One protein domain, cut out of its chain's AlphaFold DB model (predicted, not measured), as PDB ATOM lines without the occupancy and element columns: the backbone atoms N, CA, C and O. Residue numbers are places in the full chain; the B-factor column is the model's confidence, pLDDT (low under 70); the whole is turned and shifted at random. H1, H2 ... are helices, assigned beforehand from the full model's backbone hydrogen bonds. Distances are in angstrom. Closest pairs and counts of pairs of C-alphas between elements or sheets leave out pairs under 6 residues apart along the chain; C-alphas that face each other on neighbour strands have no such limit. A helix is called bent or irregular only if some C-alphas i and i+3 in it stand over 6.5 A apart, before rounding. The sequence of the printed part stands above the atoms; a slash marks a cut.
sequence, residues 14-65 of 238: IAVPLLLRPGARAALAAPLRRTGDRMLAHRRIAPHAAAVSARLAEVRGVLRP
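Overview. This is residues 14 to 65 of the 238 residues of an uncharacterized protein of Actinomadura sp. CNU-125 (UniProt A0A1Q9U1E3). Two long helices, H2 and H3, meet near their ends as an open V, and short H1 makes a corner at the other end of H2. The 52 printed residues hold three named helices, H1, H2, H3 in order, and no named strand: all helix. The whole is flat, spanning 41 by 28 by 12 A, and only just loose, close to extended, with a radius of gyration of the C-alphas of 14.5 A.

Arrangement. H1, residues 14 to 20, is close to but not clearly touching H2, residues 22 to 40; their closest C-alphas, of Leu 19 and Arg 25, are 5.9 A apart. They run the same way at a steep tilt of 62 degrees. H2 has a kink of 51 degrees near residue 29 and is irregular: C-alphas 28 and 31 are 7.1 A apart. H2 is close to but not clearly touching H3, residues 46 to 62; their closest C-alphas, of Leu 40 and Ala 46, are 5.4 A apart. They run opposite ways at 37 degrees, only just a steep tilt. H1 and H3 are apart. Every O i to N i+4 pair is within hydrogen-bond range in H1 and H3, and 13 of 15 in H2.

Along the chain. H1 begins at C-alpha 14 (103.592, -19.284, 22.501). H2 is 23.7 A long. H3, 24.2 A long, ends at C-alpha 62 (92.304, 11.150, 29.899).

Size, cuts and confidence. The farthest C-alphas, of Ile 14 and Arg 43, are 41.7 A apart. The printed part has no cut, and both links are tight. Confidence is under 70 at residues 14 to 26, 28 to 29 and 39 to 40.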
ATOM      1  N   ILE A  14     102.712 -19.773  23.575       58.72
ATOM      2  CA  ILE A  14     103.592 -19.284  22.501       58.72
ATOM      3  C   ILE A  14     102.987 -18.057  21.808       58.72
ATOM      4  O   ILE A  14     103.668 -17.049  21.619       58.72
ATOM      5  N   ALA A  15     101.701 -18.109  21.452       54.56
ATOM      6  CA  ALA A  15     101.020 -17.047  20.723       54.56
ATOM      7  C   ALA A  15     100.876 -15.783  21.564       54.56
ATOM      8  O   ALA A  15     101.046 -14.701  21.020       54.56
ATOM      9  N   VAL A  16     100.627 -15.883  22.873       57.66
ATOM     10  CA  VAL A  16     100.504 -14.722  23.767       57.66
ATOM     11  C   VAL A  16     101.802 -13.907  23.822       57.66
ATOM     12  O   VAL A  16     101.738 -12.719  23.517       57.66
ATOM     13  N   PRO A  17     102.994 -14.468  24.107       56.97
ATOM     14  CA  PRO A  17     104.241 -13.701  24.078       56.97
ATOM     15  C   PRO A  17     104.651 -13.242  22.674       56.97
ATOM     16  O   PRO A  17     105.176 -12.134  22.541       56.97
ATOM     17  N   LEU A  18     104.370 -14.011  21.613       58.53
ATOM     18  CA  LEU A  18     104.607 -13.552  20.236       58.53
ATOM     19  C   LEU A  18     103.710 -12.360  19.887       58.53
ATOM     20  O   LEU A  18     104.181 -11.345  19.372       58.53
ATOM     21  N   LEU A  19     102.428 -12.464  20.229       56.28
ATOM     22  CA  LEU A  19     101.448 -11.404  20.095       56.28
ATOM     23  C   LEU A  19     101.686 -10.296  21.093       56.28
ATOM     24  O   LEU A  19     101.060  -9.284  20.893       56.28
ATOM     25  N   LEU A  20     102.518 -10.407  22.133       61.84
ATOM     26  CA  LEU A  20     102.926  -9.304  23.019       61.84
ATOM     27  C   LEU A  20     104.069  -8.471  22.430       61.84
ATOM     28  O   LEU A  20     104.283  -7.345  22.877       61.84
ATOM     29  N   ARG A  21     104.743  -8.951  21.373       69.12
ATOM     30  CA  ARG A  21     105.795  -8.185  20.695       69.12
ATOM     31  C   ARG A  21     105.190  -7.055  19.851       69.12
ATOM     32  O   ARG A  21     104.442  -7.337  18.910       69.12
ATOM     33  N   PRO A  22     105.549  -5.783  20.109       59.03
ATOM     34  CA  PRO A  22     104.966  -4.646  19.399       59.03
ATOM     35  C   PRO A  22     105.190  -4.708  17.880       59.03
ATOM     36  O   PRO A  22     104.290  -4.363  17.119       59.03
ATOM     37  N   GLY A  23     106.335  -5.236  17.430       67.19
ATOM     38  CA  GLY A  23     106.640  -5.415  16.004       67.19
ATOM     39  C   GLY A  23     105.786  -6.481  15.304       67.19
ATOM     40  O   GLY A  23     105.326  -6.255  14.189       67.19
ATOM     41  N   ALA A  24     105.502  -7.609  15.965       63.34
ATOM     42  CA  ALA A  24     104.674  -8.678  15.397       63.34
ATOM     43  C   ALA A  24     103.200  -8.251  15.292       63.34
ATOM     44  O   ALA A  24     102.568  -8.463  14.257       63.34
ATOM     45  N   ARG A  25     102.683  -7.558  16.322       60.88
ATOM     46  CA  ARG A  25     101.353  -6.922  16.282       60.88
ATOM     47  C   ARG A  25     101.248  -5.932  15.127       60.88
ATOM     48  O   ARG A  25     100.276  -5.958  14.381       60.88
ATOM     49  N   ALA A  26     102.247  -5.058  14.985       66.31
ATOM     50  CA  ALA A  26     102.257  -4.025  13.958       66.31
ATOM     51  C   ALA A  26     102.320  -4.619  12.545       66.31
ATOM     52  O   ALA A  26     101.604  -4.144  11.669       66.31
ATOM     53  N   ALA A  27     103.113  -5.673  12.333       70.06
ATOM     54  CA  ALA A  27     103.224  -6.352  11.045       70.06
ATOM     55  C   ALA A  27     101.935  -7.096  10.656       70.06
ATOM     56  O   ALA A  27     101.468  -6.950   9.527       70.06
ATOM     57  N   LEU A  28     101.318  -7.822  11.597       68.81
ATOM     58  CA  LEU A  28     100.047  -8.526  11.373       68.81
ATOM     59  C   LEU A  28      98.878  -7.555  11.156       68.81
ATOM     60  O   LEU A  28      98.011  -7.799  10.320       68.81
ATOM     61  N   ALA A  29      98.867  -6.426  11.869       69.06
ATOM     62  CA  ALA A  29      97.828  -5.413  11.730       69.06
ATOM     63  C   ALA A  29      98.056  -4.465  10.540       69.06
ATOM     64  O   ALA A  29      97.106  -3.829  10.096       69.06
ATOM     65  N   ALA A  30      99.276  -4.344  10.004       71.69
ATOM     66  CA  ALA A  30      99.615  -3.413   8.922       71.69
ATOM     67  C   ALA A  30      98.702  -3.503   7.683       71.69
ATOM     68  O   ALA A  30      98.224  -2.452   7.248       71.69
ATOM     69  N   PRO A  31      98.421  -4.685   7.099       70.81
ATOM     70  CA  PRO A  31      97.519  -4.773   5.951       70.81
ATOM     71  C   PRO A  31      96.084  -4.368   6.313       70.81
ATOM     72  O   PRO A  31      95.453  -3.637   5.553       70.81
ATOM     73  N   LEU A  32      95.601  -4.747   7.501       72.06
ATOM     74  CA  LEU A  32      94.285  -4.339   8.006       72.06
ATOM     75  C   LEU A  32      94.194  -2.820   8.203       72.06
ATOM     76  O   LEU A  32      93.214  -2.204   7.795       72.06
ATOM     77  N   ARG A  33      95.236  -2.206   8.780       71.25
ATOM     78  CA  ARG A  33      95.323  -0.757   9.015       71.25
ATOM     79  C   ARG A  33      95.332   0.012   7.702       71.25
ATOM     80  O   ARG A  33      94.545   0.929   7.552       71.25
ATOM     81  N   ARG A  34      96.124  -0.416   6.714       74.19
ATOM     82  CA  ARG A  34      96.168   0.232   5.388       74.19
ATOM     83  C   ARG A  34      94.819   0.193   4.673       74.19
ATOM     84  O   ARG A  34      94.430   1.174   4.045       74.19
ATOM     85  N   THR A  35      94.116  -0.932   4.739       72.94
ATOM     86  CA  THR A  35      92.790  -1.067   4.123       72.94
ATOM     87  C   THR A  35      91.744  -0.258   4.892       72.94
ATOM     88  O   THR A  35      90.941   0.435   4.271       72.94
ATOM     89  N   GLY A  36      91.812  -0.264   6.226       71.56
ATOM     90  CA  GLY A  36      90.988   0.578   7.091       71.56
ATOM     91  C   GLY A  36      91.187   2.067   6.812       71.56
ATOM     92  O   GLY A  36      90.212   2.770   6.581       71.56
ATOM     93  N   ASP A  37      92.430   2.536   6.720       73.00
ATOM     94  CA  ASP A  37      92.764   3.937   6.436       73.00
ATOM     95  C   ASP A  37      92.213   4.382   5.071       73.00
ATOM     96  O   ASP A  37      91.665   5.475   4.942       73.00
ATOM     97  N   ARG A  38      92.264   3.507   4.055       73.25
ATOM     98  CA  ARG A  38      91.665   3.764   2.732       73.25
ATOM     99  C   ARG A  38      90.140   3.846   2.777       73.25
ATOM    100  O   ARG A  38      89.559   4.691   2.104       73.25
ATOM    101  N   MET A  39      89.493   2.984   3.561       67.81
ATOM    102  CA  MET A  39      88.038   3.011   3.742       67.81
ATOM    103  C   MET A  39      87.584   4.233   4.549       67.81
ATOM    104  O   MET A  39      86.588   4.867   4.204       67.81
ATOM    105  N   LEU A  40      88.334   4.609   5.586       69.88
ATOM    106  CA  LEU A  40      88.050   5.772   6.430       69.88
ATOM    107  C   LEU A  40      88.332   7.099   5.709       69.88
ATOM    108  O   LEU A  40      87.673   8.093   5.998       69.88
ATOM    109  N   ALA A  41      89.236   7.111   4.725       72.44
ATOM    110  CA  ALA A  41      89.470   8.250   3.836       72.44
ATOM    111  C   ALA A  41      88.345   8.468   2.800       72.44
ATOM    112  O   ALA A  41      88.372   9.444   2.046       72.44
ATOM    113  N   HIS A  42      87.342   7.584   2.736       79.31
ATOM    114  CA  HIS A  42      86.234   7.735   1.802       79.31
ATOM    115  C   HIS A  42      85.360   8.946   2.166       79.31
ATOM    116  O   HIS A  42      84.932   9.099   3.308       79.31
ATOM    117  N   ARG A  43      85.037   9.789   1.174       73.75
ATOM    118  CA  ARG A  43      84.398  11.112   1.347       73.75
ATOM    119  C   ARG A  43      83.132  11.119   2.220       73.75
ATOM    120  O   ARG A  43      82.881  12.105   2.901       73.75
ATOM    121  N   ARG A  44      82.344  10.035   2.213       75.56
ATOM    122  CA  ARG A  44      81.117   9.903   3.027       75.56
ATOM    123  C   ARG A  44      81.382   9.531   4.495       75.56
ATOM    124  O   ARG A  44      80.593   9.882   5.365       75.56
ATOM    125  N   ILE A  45      82.479   8.825   4.770       75.19
ATOM    126  CA  ILE A  45      82.807   8.264   6.092       75.19
ATOM    127  C   ILE A  45      83.831   9.142   6.819       75.19
ATOM    128  O   ILE A  45      83.768   9.261   8.038       75.19
ATOM    129  N   ALA A  46      84.708   9.821   6.076       77.12
ATOM    130  CA  ALA A  46      85.753  10.705   6.585       77.12
ATOM    131  C   ALA A  46      85.303  11.668   7.708       77.12
ATOM    132  O   ALA A  46      85.979  11.697   8.736       77.12
ATOM    133  N   PRO A  47      84.170  12.400   7.607       77.69
ATOM    134  CA  PRO A  47      83.739  13.282   8.696       77.69
ATOM    135  C   PRO A  47      83.353  12.523   9.979       77.69
ATOM    136  O   PRO A  47      83.702  12.954  11.077       77.69
ATOM    137  N   HIS A  48      82.709  11.358   9.865       79.69
ATOM    138  CA  HIS A  48      82.359  10.515  11.016       79.69
ATOM    139  C   HIS A  48      83.598   9.844  11.623       79.69
ATOM    140  O   HIS A  48      83.759   9.811  12.840       79.69
ATOM    141  N   ALA A  49      84.510   9.357  10.780       78.00
ATOM    142  CA  ALA A  49      85.780   8.770  11.194       78.00
ATOM    143  C   ALA A  49      86.673   9.785  11.928       78.00
ATOM    144  O   ALA A  49      87.304   9.451  12.935       78.00
ATOM    145  N   ALA A  50      86.695  11.038  11.470       78.94
ATOM    146  CA  ALA A  50      87.400  12.129  12.137       78.94
ATOM    147  C   ALA A  50      86.773  12.454  13.503       78.94
ATOM    148  O   ALA A  50      87.489  12.553  14.497       78.94
ATOM    149  N   ALA A  51      85.441  12.526  13.590       80.38
ATOM    150  CA  ALA A  51      84.745  12.758  14.855       80.38
ATOM    151  C   ALA A  51      84.996  11.630  15.875       80.38
ATOM    152  O   ALA A  51      85.309  11.892  17.038       80.38
ATOM    153  N   VAL A  52      84.921  10.369  15.440       81.25
ATOM    154  CA  VAL A  52      85.196   9.204  16.292       81.25
ATOM    155  C   VAL A  52      86.661   9.169  16.719       81.25
ATOM    156  O   VAL A  52      86.948   8.952  17.894       81.25
ATOM    157  N   SER A  53      87.604   9.416  15.807       78.12
ATOM    158  CA  SER A  53      89.032   9.400  16.146       78.12
ATOM    159  C   SER A  53      89.413  10.523  17.114       78.12
ATOM    160  O   SER A  53      90.181  10.268  18.043       78.12
ATOM    161  N   ALA A  54      88.816  11.713  16.982       80.62
ATOM    162  CA  ALA A  54      88.963  12.807  17.941       80.62
ATOM    163  C   ALA A  54      88.420  12.431  19.330       80.62
ATOM    164  O   ALA A  54      89.124  12.598  20.324       80.62
ATOM    165  N   ARG A  55      87.223  11.829  19.410       80.00
ATOM    166  CA  ARG A  55      86.657  11.332  20.678       80.00
ATOM    167  C   ARG A  55      87.514  10.246  21.321       80.00
ATOM    168  O   ARG A  55      87.753  10.272  22.523       80.00
ATOM    169  N   LEU A  56      88.030   9.307  20.532       80.12
ATOM    170  CA  LEU A  56      88.939   8.274  21.032       80.12
ATOM    171  C   LEU A  56      90.284   8.858  21.485       80.12
ATOM    172  O   LEU A  56      90.889   8.346  22.427       80.12
ATOM    173  N   ALA A  57      90.779   9.907  20.825       80.19
ATOM    174  CA  ALA A  57      91.983  10.621  21.244       80.19
ATOM    175  C   ALA A  57      91.771  11.371  22.566       80.19
ATOM    176  O   ALA A  57      92.631  11.280  23.435       80.19
ATOM    177  N   GLU A  58      90.619  12.019  22.747       82.31
ATOM    178  CA  GLU A  58      90.208  12.664  24.000       82.31
ATOM    179  C   GLU A  58      90.142  11.645  25.149       82.31
ATOM    180  O   GLU A  58      90.833  11.791  26.157       82.31
ATOM    181  N   VAL A  59      89.408  10.544  24.952       78.38
ATOM    182  CA  VAL A  59      89.283   9.454  25.934       78.38
ATOM    183  C   VAL A  59      90.652   8.883  26.303       78.38
ATOM    184  O   VAL A  59      90.941   8.700  27.479       78.38
ATOM    185  N   ARG A  60      91.530   8.648  25.326       75.00
ATOM    186  CA  ARG A  60      92.897   8.141  25.548       75.00
ATOM    187  C   ARG A  60      93.845   9.178  26.157       75.00
ATOM    188  O   ARG A  60      94.824   8.801  26.789       75.00
ATOM    189  N   GLY A  61      93.587  10.469  25.962       73.00
ATOM    190  CA  GLY A  61      94.312  11.544  26.638       73.00
ATOM    191  C   GLY A  61      94.016  11.563  28.137       73.00
ATOM    192  O   GLY A  61      94.920  11.800  28.937       73.00
ATOM    193  N   VAL A  62      92.772  11.243  28.508       76.25
ATOM    194  CA  VAL A  62      92.304  11.150  29.899       76.25
ATOM    195  C   VAL A  62      92.667   9.801  30.533       76.25
ATOM    196  O   VAL A  62      93.144   9.749  31.665       76.25
ATOM    197  N   LEU A  63      92.490   8.698  29.805       70.62
ATOM    198  CA  LEU A  63      92.877   7.356  30.229       70.62
ATOM    199  C   LEU A  63      94.352   7.120  29.912       70.62
ATOM    200  O   LEU A  63      94.707   6.667  28.825       70.62
ATOM    201  N   ARG A  64      95.209   7.372  30.902       72.81
ATOM    202  CA  ARG A  64      96.600   6.905  30.925       72.81
ATOM    203  C   ARG A  64      96.709   5.649  31.798       72.81
ATOM    204  O   ARG A  64      97.172   5.763  32.932       72.81
ATOM    205  N   PRO A  65      96.258   4.471  31.316       72.81
ATOM    206  CA  PRO A  65      96.315   3.250  32.100       72.81
ATOM    207  C   PRO A  65      97.770   2.931  32.431       72.81
ATOM    208  O   PRO A  65      98.626   2.802  31.552       72.81
TER     209      PRO A  65